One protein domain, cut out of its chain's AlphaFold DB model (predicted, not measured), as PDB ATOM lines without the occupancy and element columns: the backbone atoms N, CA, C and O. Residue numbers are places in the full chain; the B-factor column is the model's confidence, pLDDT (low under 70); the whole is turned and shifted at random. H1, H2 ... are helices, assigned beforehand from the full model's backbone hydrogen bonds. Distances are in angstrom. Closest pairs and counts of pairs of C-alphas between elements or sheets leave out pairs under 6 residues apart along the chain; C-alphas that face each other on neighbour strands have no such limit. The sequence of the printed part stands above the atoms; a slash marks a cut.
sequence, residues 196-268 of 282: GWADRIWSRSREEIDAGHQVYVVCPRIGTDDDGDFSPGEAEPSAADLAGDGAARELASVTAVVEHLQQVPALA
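This is residues 196 to 268 of the 282 residues of the protein "ATP-dependent DNA helicase RecG" of Arthrobacter sp. Hiyo4 (UniProt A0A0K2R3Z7). This is a loose model with little regular structure: two helices, H1 and then H2, stand apart, joined by a long looping stretch, residues 211 to 253. From the end of H1 that stretch runs back, makes wide loops, and reaches out to residues 242 to 248, which stick out, before it returns to H2. The printed part has 73 residues, with no named strand; its class is all helix, although the named elements hold only 25 residues. The radius of gyration of the C-alphas is 14.3 A, and the spans are 44 by 30 by 17 A.

Look first at H1, residues 196 to 210, and then at H2, residues 254 to 263: they are apart, with no C-alpha of one within 8 A of the other. In H2 every O i to N i+4 pair is within hydrogen-bond range; in H1, 10 of 11 are.

Find C-alpha 196 at (229.812, 116.887, -31.470); from there H1 runs 22.6 A to C-alpha 210. H2 runs 14.7 A and ends at C-alpha 263, at (224.104, 111.004, -17.953).

The C-alphas farthest apart, of Gly 212 and Asp 245, are 45.0 A apart. The printed part has no cut, and the link from H1 to H2 is long. Look at residues 222 to 252 for pLDDT under 70.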
ATOM      1  N   GLY A 196     231.278 116.911 -31.387       80.44
ATOM      2  CA  GLY A 196     229.812 116.887 -31.470       80.44
ATOM      3  C   GLY A 196     229.224 115.624 -32.117       80.44
ATOM      4  O   GLY A 196     228.016 115.418 -32.066       80.44
ATOM      5  N   TRP A 197     230.042 114.757 -32.723       85.81
ATOM      6  CA  TRP A 197     229.569 113.480 -33.268       85.81
ATOM      7  C   TRP A 197     229.337 112.409 -32.198       85.81
ATOM      8  O   TRP A 197     228.655 111.422 -32.485       85.81
ATOM      9  N   ALA A 198     229.812 112.619 -30.965       83.75
ATOM     10  CA  ALA A 198     229.560 111.714 -29.845       83.75
ATOM     11  C   ALA A 198     228.053 111.471 -29.624       83.75
ATOM     12  O   ALA A 198     227.619 110.328 -29.477       83.75
ATOM     13  N   ASP A 199     227.228 112.518 -29.723       86.81
ATOM     14  CA  ASP A 199     225.770 112.414 -29.559       86.81
ATOM     15  C   ASP A 199     225.123 111.496 -30.603       86.81
ATOM     16  O   ASP A 199     224.161 110.771 -30.317       86.81
ATOM     17  N   ARG A 200     225.665 111.478 -31.829       89.94
ATOM     18  CA  ARG A 200     225.162 110.610 -32.897       89.94
ATOM     19  C   ARG A 200     225.454 109.142 -32.604       89.94
ATOM     20  O   ARG A 200     224.588 108.316 -32.906       89.94
ATOM     21  N   ILE A 201     226.613 108.827 -32.016       92.44
ATOM     22  CA  ILE A 201     226.979 107.461 -31.602       92.44
ATOM     23  C   ILE A 201     225.926 106.934 -30.629       92.44
ATOM     24  O   ILE A 201     225.346 105.874 -30.858       92.44
ATOM     25  N   TRP A 202     225.604 107.706 -29.591       92.69
ATOM     26  CA  TRP A 202     224.631 107.285 -28.583       92.69
ATOM     27  C   TRP A 202     223.198 107.244 -29.103       92.69
ATOM     28  O   TRP A 202     222.456 106.321 -28.774       92.69
ATOM     29  N   SER A 203     222.825 108.177 -29.980       93.69
ATOM     30  CA  SER A 203     221.529 108.130 -30.667       93.69
ATOM     31  C   SER A 203     221.399 106.869 -31.526       93.69
ATOM     32  O   SER A 203     220.359 106.217 -31.518       93.69
ATOM     33  N   ARG A 204     222.472 106.470 -32.224       93.88
ATOM     34  CA  ARG A 204     222.491 105.235 -33.019       93.88
ATOM     35  C   ARG A 204     222.394 103.994 -32.132       93.88
ATOM     36  O   ARG A 204     221.650 103.077 -32.460       93.88
ATOM     37  N   SER A 205     223.095 103.985 -30.999       94.38
ATOM     38  CA  SER A 205     222.973 102.925 -29.993       94.38
ATOM     39  C   SER A 205     221.538 102.800 -29.480       94.38
ATOM     40  O   SER A 205     221.030 101.689 -29.356       94.38
ATOM     41  N   ARG A 206     220.853 103.928 -29.240       95.44
ATOM     42  CA  ARG A 206     219.448 103.936 -28.820       95.44
ATOM     43  C   ARG A 206     218.515 103.331 -29.872       95.44
ATOM     44  O   ARG A 206     217.671 102.524 -29.503       95.44
ATOM     45  N   GLU A 207     218.691 103.668 -31.151       95.88
ATOM     46  CA  GLU A 207     217.908 103.085 -32.256       95.88
ATOM     47  C   GLU A 207     218.000 101.548 -32.277       95.88
ATOM     48  O   GLU A 207     216.992 100.869 -32.463       95.88
ATOM     49  N   GLU A 208     219.195 100.993 -32.057       95.06
ATOM     50  CA  GLU A 208     219.404  99.540 -32.000       95.06
ATOM     51  C   GLU A 208     218.755  98.913 -30.758       95.06
ATOM     52  O   GLU A 208     218.128  97.858 -30.848       95.06
ATOM     53  N   ILE A 209     218.844  99.578 -29.603       94.88
ATOM     54  CA  ILE A 209     218.191  99.123 -28.366       94.88
ATOM     55  C   ILE A 209     216.664  99.104 -28.530       94.88
ATOM     56  O   ILE A 209     216.019  98.129 -28.145       94.88
ATOM     57  N   ASP A 210     216.083 100.137 -29.144       95.38
ATOM     58  CA  ASP A 210     214.640 100.215 -29.416       95.38
ATOM     59  C   ASP A 210     214.167  99.164 -30.423       95.38
ATOM     60  O   ASP A 210     213.029  98.700 -30.349       95.38
ATOM     61  N   ALA A 211     215.049  98.734 -31.329       95.69
ATOM     62  CA  ALA A 211     214.812  97.600 -32.219       95.69
ATOM     63  C   ALA A 211     214.894  96.233 -31.505       95.69
ATOM     64  O   ALA A 211     214.664  95.198 -32.129       95.69
ATOM     65  N   GLY A 212     215.197  96.210 -30.201       94.19
ATOM     66  CA  GLY A 212     215.334  94.996 -29.397       94.19
ATOM     67  C   GLY A 212     216.727  94.368 -29.446       94.19
ATOM     68  O   GLY A 212     216.893  93.225 -29.016       94.19
ATOM     69  N   HIS A 213     217.728  95.079 -29.970       92.81
ATOM     70  CA  HIS A 213     219.112  94.614 -30.000       92.81
ATOM     71  C   HIS A 213     219.887  95.014 -28.737       92.81
ATOM     72  O   HIS A 213     219.415  95.752 -27.871       92.81
ATOM     73  N   GLN A 214     221.109  94.493 -28.624       91.81
ATOM     74  CA  GLN A 214     222.027  94.785 -27.527       91.81
ATOM     75  C   GLN A 214     223.214  95.602 -28.038       91.81
ATOM     76  O   GLN A 214     223.702  95.376 -29.145       91.81
ATOM     77  N   VAL A 215     223.707  96.515 -27.200       92.19
ATOM     78  CA  VAL A 215     224.887  97.339 -27.484       92.19
ATOM     79  C   VAL A 215     225.976  97.016 -26.468       92.19
ATOM     80  O   VAL A 215     225.725  96.991 -25.264       92.19
ATOM     81  N   TYR A 216     227.192  96.788 -26.961       91.31
ATOM     82  CA  TYR A 216     228.378  96.577 -26.135       91.31
ATOM     83  C   TYR A 216     229.296  97.796 -26.208       91.31
ATOM     84  O   TYR A 216     229.652  98.238 -27.297       91.31
ATOM     85  N   VAL A 217     229.713  98.299 -25.043       89.56
ATOM     86  CA  VAL A 217     230.713  99.367 -24.915       89.56
ATOM     87  C   VAL A 217     231.978  98.769 -24.305       89.56
ATOM     88  O   VAL A 217     231.951  98.230 -23.198       89.56
ATOM     89  N   VAL A 218     233.083  98.820 -25.049       86.94
ATOM     90  CA  VAL A 218     234.367  98.244 -24.631       86.94
ATOM     91  C   VAL A 218     235.188  99.315 -23.920       86.94
ATOM     92  O   VAL A 218     235.436 100.377 -24.480       86.94
ATOM     93  N   CYS A 219     235.614  99.022 -22.691       80.75
ATOM     94  CA  CYS A 219     236.402  99.935 -21.863       80.75
ATOM     95  C   CYS A 219     237.840  99.403 -21.722       80.75
ATOM     96  O   CYS A 219     238.006  98.206 -21.470       80.75
ATOM     97  N   PRO A 220     238.874 100.253 -21.844       73.31
ATOM     98  CA  PRO A 220     240.268  99.816 -21.788       73.31
ATOM     99  C   PRO A 220     240.756  99.467 -20.372       73.31
ATOM    100  O   PRO A 220     241.715  98.707 -20.243       73.31
ATOM    101  N   ARG A 221     240.127  99.995 -19.308       72.94
ATOM    102  CA  ARG A 221     240.535  99.761 -17.912       72.94
ATOM    103  C   ARG A 221     239.417  99.131 -17.078       72.94
ATOM    104  O   ARG A 221     238.253  99.523 -17.145       72.94
ATOM    105  N   ILE A 222     239.793  98.179 -16.228       62.75
ATOM    106  CA  ILE A 222     238.945  97.651 -15.153       62.75
ATOM    107  C   ILE A 222     239.139  98.584 -13.955       62.75
ATOM    108  O   ILE A 222     240.276  98.804 -13.550       62.75
ATOM    109  N   GLY A 223     238.072  99.202 -13.447       55.56
ATOM    110  CA  GLY A 223     238.193 100.212 -12.392       55.56
ATOM    111  C   GLY A 223     238.700  99.648 -11.063       55.56
ATOM    112  O   GLY A 223     238.289  98.562 -10.656       55.56
ATOM    113  N   THR A 224     239.547 100.423 -10.389       42.50
ATOM    114  CA  THR A 224     239.778 100.380  -8.938       42.50
ATOM    115  C   THR A 224     239.780 101.820  -8.436       42.50
ATOM    116  O   THR A 224     240.519 102.622  -8.999       42.50
ATOM    117  N   ASP A 225     238.935 102.099  -7.445       43.88
ATOM    118  CA  ASP A 225     238.813 103.293  -6.594       43.88
ATOM    119  C   ASP A 225     239.874 104.402  -6.789       43.88
ATOM    120  O   ASP A 225     240.863 104.441  -6.062       43.88
ATOM    121  N   ASP A 226     239.656 105.292  -7.761       42.91
ATOM    122  CA  ASP A 226     239.957 106.734  -7.699       42.91
ATOM    123  C   ASP A 226     239.299 107.379  -8.934       42.91
ATOM    124  O   ASP A 226     239.698 107.131 -10.076       42.91
ATOM    125  N   ASP A 227     238.195 108.092  -8.716       41.75
ATOM    126  CA  ASP A 227     237.305 108.583  -9.770       41.75
ATOM    127  C   ASP A 227     237.842 109.885 -10.388       41.75
ATOM    128  O   ASP A 227     237.854 110.940  -9.752       41.75
ATOM    129  N   GLY A 228     238.266 109.810 -11.652       43.62
ATOM    130  CA  GLY A 228     238.523 110.960 -12.520       43.62
ATOM    131  C   GLY A 228     237.368 111.188 -13.502       43.62
ATOM    132  O   GLY A 228     236.842 110.236 -14.081       43.62
ATOM    133  N   ASP A 229     236.980 112.454 -13.675       42.19
ATOM    134  CA  ASP A 229     235.895 112.920 -14.551       42.19
ATOM    135  C   ASP A 229     236.166 112.557 -16.032       42.19
ATOM    136  O   ASP A 229     237.274 112.760 -16.531       42.19
ATOM    137  N   PHE A 230     235.178 111.992 -16.739       49.50
ATOM    138  CA  PHE A 230     235.322 111.474 -18.114       49.50
ATOM    139  C   PHE A 230     234.589 112.348 -19.145       49.50
ATOM    140  O   PHE A 230     233.384 112.579 -19.022       49.50
ATOM    141  N   SER A 231     235.283 112.730 -20.230       44.12
ATOM    142  CA  SER A 231     234.706 113.393 -21.412       44.12
ATOM    143  C   SER A 231     234.797 112.498 -22.670       44.12
ATOM    144  O   SER A 231     235.891 112.054 -23.032       44.12
ATOM    145  N   PRO A 232     233.692 112.242 -23.404       40.81
ATOM    146  CA  PRO A 232     233.635 111.281 -24.524       40.81
ATOM    147  C   PRO A 232     234.502 111.589 -25.747       40.81
ATOM    148  O   PRO A 232     234.600 110.747 -26.633       40.81
ATOM    149  N   GLY A 233     235.096 112.782 -25.832       43.59
ATOM    150  CA  GLY A 233     235.915 113.215 -26.969       43.59
ATOM    151  C   GLY A 233     237.408 112.892 -26.856       43.59
ATOM    152  O   GLY A 233     238.156 113.177 -27.783       43.59
ATOM    153  N   GLU A 234     237.861 112.320 -25.737       44.50
ATOM    154  CA  GLU A 234     239.290 112.283 -25.376       44.50
ATOM    155  C   GLU A 234     239.951 110.898 -25.533       44.50
ATOM    156  O   GLU A 234     241.102 110.700 -25.147       44.50
ATOM    157  N   ALA A 235     239.242 109.931 -26.127       42.41
ATOM    158  CA  ALA A 235     239.651 108.523 -26.173       42.41
ATOM    159  C   ALA A 235     240.335 108.056 -27.479       42.41
ATOM    160  O   ALA A 235     240.579 106.857 -27.621       42.41
ATOM    161  N   GLU A 236     240.689 108.946 -28.416       43.09
ATOM    162  CA  GLU A 236     241.472 108.565 -29.605       43.09
ATOM    163  C   GLU A 236     242.931 109.060 -29.525       43.09
ATOM    164  O   GLU A 236     243.171 110.223 -29.189       43.09
ATOM    165  N   PRO A 237     243.936 108.216 -29.839       37.03
ATOM    166  CA  PRO A 237     245.290 108.695 -30.060       37.03
ATOM    167  C   PRO A 237     245.338 109.458 -31.392       37.03
ATOM    168  O   PRO A 237     245.094 108.903 -32.461       37.03
ATOM    169  N   SER A 238     245.676 110.738 -31.327       41.69
ATOM    170  CA  SER A 238     246.048 111.554 -32.478       41.69
ATOM    171  C   SER A 238     247.439 111.155 -32.983       41.69
ATOM    172  O   SER A 238     248.246 110.573 -32.257       41.69
ATOM    173  N   ALA A 239     247.790 111.550 -34.209       36.19
ATOM    174  CA  ALA A 239     249.146 111.374 -34.740       36.19
ATOM    175  C   ALA A 239     250.247 112.040 -33.878       36.19
ATOM    176  O   ALA A 239     251.415 111.676 -34.004       36.19
ATOM    177  N   ALA A 240     249.889 112.975 -32.986       36.94
ATOM    178  CA  ALA A 240     250.808 113.575 -32.021       36.94
ATOM    179  C   ALA A 240     251.136 112.642 -30.839       36.94
ATOM    180  O   ALA A 240     252.202 112.765 -30.252       36.94
ATOM    181  N   ASP A 241     250.295 111.650 -30.529       40.16
ATOM    182  CA  ASP A 241     250.510 110.734 -29.397       40.16
ATOM    183  C   ASP A 241     251.596 109.673 -29.675       40.16
ATOM    184  O   ASP A 241     252.118 109.045 -28.757       40.16
ATOM    185  N   LEU A 242     251.992 109.509 -30.943       43.53
ATOM    186  CA  LEU A 242     253.151 108.704 -31.360       43.53
ATOM    187  C   LEU A 242     254.461 109.511 -31.403       43.53
ATOM    188  O   LEU A 242     255.540 108.927 -31.521       43.53
ATOM    189  N   ALA A 243     254.378 110.840 -31.313       37.00
ATOM    190  CA  ALA A 243     255.511 111.754 -31.298       37.00
ATOM    191  C   ALA A 243     255.563 112.419 -29.920       37.00
ATOM    192  O   ALA A 243     255.019 113.496 -29.715       37.00
ATOM    193  N   GLY A 244     256.171 111.711 -28.966       42.91
ATOM    194  CA  GLY A 244     256.144 112.055 -27.548       42.91
ATOM    195  C   GLY A 244     256.454 113.518 -27.242       42.91
ATOM    196  O   GLY A 244     257.605 113.925 -27.340       42.91
ATOM    197  N   ASP A 245     255.426 114.260 -26.835       44.53
ATOM    198  CA  ASP A 245     255.426 115.150 -25.671       44.53
ATOM    199  C   ASP A 245     253.980 115.630 -25.419       44.53
ATOM    200  O   ASP A 245     253.438 116.454 -26.155       44.53
ATOM    201  N   GLY A 246     253.309 115.072 -24.410       37.47
ATOM    202  CA  GLY A 246     251.930 115.417 -24.058       37.47
ATOM    203  C   GLY A 246     251.441 114.555 -22.898       37.47
ATOM    204  O   GLY A 246     251.646 113.345 -22.909       37.47
ATOM    205  N   ALA A 247     250.873 115.182 -21.865       39.56
ATOM    206  CA  ALA A 247     250.511 114.554 -20.593       39.56
ATOM    207  C   ALA A 247     249.810 113.191 -20.764       39.56
ATOM    208  O   ALA A 247     248.904 113.047 -21.584       39.56
ATOM    209  N   ALA A 248     250.238 112.200 -19.974       43.91
ATOM    210  CA  ALA A 248     249.683 110.851 -19.985       43.91
ATOM    211  C   ALA A 248     248.158 110.894 -19.785       43.91
ATOM    212  O   ALA A 248     247.680 111.276 -18.719       43.91
ATOM    213  N   ARG A 249     247.405 110.531 -20.830       56.06
ATOM    214  CA  ARG A 249     245.937 110.481 -20.816       56.06
ATOM    215  C   ARG A 249     245.457 109.285 -19.999       56.06
ATOM    216  O   ARG A 249     246.000 108.186 -20.132       56.06
ATOM    217  N   GLU A 250     244.444 109.485 -19.164       60.06
ATOM    218  CA  GLU A 250     243.946 108.435 -18.278       60.06
ATOM    219  C   GLU A 250     242.995 107.475 -19.014       60.06
ATOM    220  O   GLU A 250     242.086 107.882 -19.733       60.06
ATOM    221  N   LEU A 251     243.206 106.165 -18.850       69.06
ATOM    222  CA  LEU A 251     242.376 105.139 -19.484       69.06
ATOM    223  C   LEU A 251     241.000 105.035 -18.807       69.06
ATOM    224  O   LEU A 251     240.903 104.817 -17.595       69.06
ATOM    225  N   ALA A 252     239.933 105.081 -19.609       69.12
ATOM    226  CA  ALA A 252     238.558 105.001 -19.122       69.12
ATOM    227  C   ALA A 252     238.277 103.677 -18.386       69.12
ATOM    228  O   ALA A 252     238.463 102.580 -18.933       69.12
ATOM    229  N   SER A 253     237.829 103.787 -17.132       80.38
ATOM    230  CA  SER A 253     237.421 102.643 -16.318       80.38
ATOM    231  C   SER A 253     235.983 102.227 -16.634       80.38
ATOM    232  O   SER A 253     235.158 103.055 -17.017       80.38
ATOM    233  N   VAL A 254     235.647 100.949 -16.426       80.38
ATOM    234  CA  VAL A 254     234.253 100.470 -16.544       80.38
ATOM    235  C   VAL A 254     233.293 101.297 -15.675       80.38
ATOM    236  O   VAL A 254     232.164 101.548 -16.088       80.38
ATOM    237  N   THR A 255     233.724 101.729 -14.486       81.56
ATOM    238  CA  THR A 255     232.899 102.540 -13.576       81.56
ATOM    239  C   THR A 255     232.622 103.920 -14.163       81.56
ATOM    240  O   THR A 255     231.453 104.265 -14.329       81.56
ATOM    241  N   ALA A 256     233.672 104.637 -14.580       82.38
ATOM    242  CA  ALA A 256     233.562 105.974 -15.164       82.38
ATOM    243  C   ALA A 256     232.707 105.971 -16.441       82.38
ATOM    244  O   ALA A 256     231.849 106.831 -16.632       82.38
ATOM    245  N   VAL A 257     232.867 104.951 -17.294       85.75
ATOM    246  CA  VAL A 257     232.038 104.817 -18.501       85.75
ATOM    247  C   VAL A 257     230.572 104.596 -18.139       85.75
ATOM    248  O   VAL A 257     229.701 105.193 -18.759       85.75
ATOM    249  N   VAL A 258     230.260 103.781 -17.129       86.06
ATOM    250  CA  VAL A 258     228.861 103.565 -16.725       86.06
ATOM    251  C   VAL A 258     228.232 104.846 -16.189       86.06
ATOM    252  O   VAL A 258     227.094 105.141 -16.548       86.06
ATOM    253  N   GLU A 259     228.946 105.595 -15.354       86.62
ATOM    254  CA  GLU A 259     228.466 106.878 -14.828       86.62
ATOM    255  C   GLU A 259     228.213 107.878 -15.950       86.62
ATOM    256  O   GLU A 259     227.153 108.502 -15.996       86.62
ATOM    257  N   HIS A 260     229.124 107.946 -16.918       86.88
ATOM    258  CA  HIS A 260     228.926 108.748 -18.111       86.88
ATOM    259  C   HIS A 260     227.667 108.326 -18.885       86.88
ATOM    260  O   HIS A 260     226.810 109.159 -19.177       86.88
ATOM    261  N   LEU A 261     227.503 107.029 -19.174       89.56
ATOM    262  CA  LEU A 261     226.352 106.516 -19.926       89.56
ATOM    263  C   LEU A 261     225.009 106.793 -19.233       89.56
ATOM    264  O   LEU A 261     224.004 106.961 -19.919       89.56
ATOM    265  N   GLN A 262     224.976 106.874 -17.899       89.44
ATOM    266  CA  GLN A 262     223.776 107.256 -17.145       89.44
ATOM    267  C   GLN A 262     223.373 108.719 -17.364       89.44
ATOM    268  O   GLN A 262     222.195 109.053 -17.229       89.44
ATOM    269  N   GLN A 263     224.332 109.583 -17.695       90.38
ATOM    270  CA  GLN A 263     224.104 111.004 -17.953       90.38
ATOM    271  C   GLN A 263     223.780 111.296 -19.423       90.38
ATOM    272  O   GLN A 263     223.280 112.377 -19.731       90.38
ATOM    273  N   VAL A 264     224.020 110.346 -20.336       90.62
ATOM    274  CA  VAL A 264     223.738 110.506 -21.767       90.62
ATOM    275  C   VAL A 264     222.222 110.561 -22.008       90.62
ATOM    276  O   VAL A 264     221.538 109.546 -21.838       90.62
ATOM    277  N   PRO A 265     221.667 111.691 -22.499       91.25
ATOM    278  CA  PRO A 265     220.220 111.839 -22.673       91.25
ATOM    279  C   PRO A 265     219.602 110.796 -23.613       91.25
ATOM    280  O   PRO A 265     218.497 110.315 -23.366       91.25
ATOM    281  N   ALA A 266     220.327 110.395 -24.662       92.19
ATOM    282  CA  ALA A 266     219.872 109.388 -25.624       92.19
ATOM    283  C   ALA A 266     219.673 107.991 -25.002       92.19
ATOM    284  O   ALA A 266     218.902 107.189 -25.524       92.19
ATOM    285  N   LEU A 267     220.342 107.698 -23.883       92.06
ATOM    286  CA  LEU A 267     220.290 106.403 -23.200       92.06
ATOM    287  C   LEU A 267     219.423 106.433 -21.936       92.06
ATOM    288  O   LEU A 267     219.399 105.464 -21.175       92.06
ATOM    289  N   ALA A 268     218.665 107.511 -21.716       91.56
ATOM    290  CA  ALA A 268     217.779 107.628 -20.569       91.56
ATOM    291  C   ALA A 268     216.800 106.437 -20.484       91.56
ATOM    292  O   ALA A 268     216.089 106.108 -21.440       91.56
TER     293      ALA A 268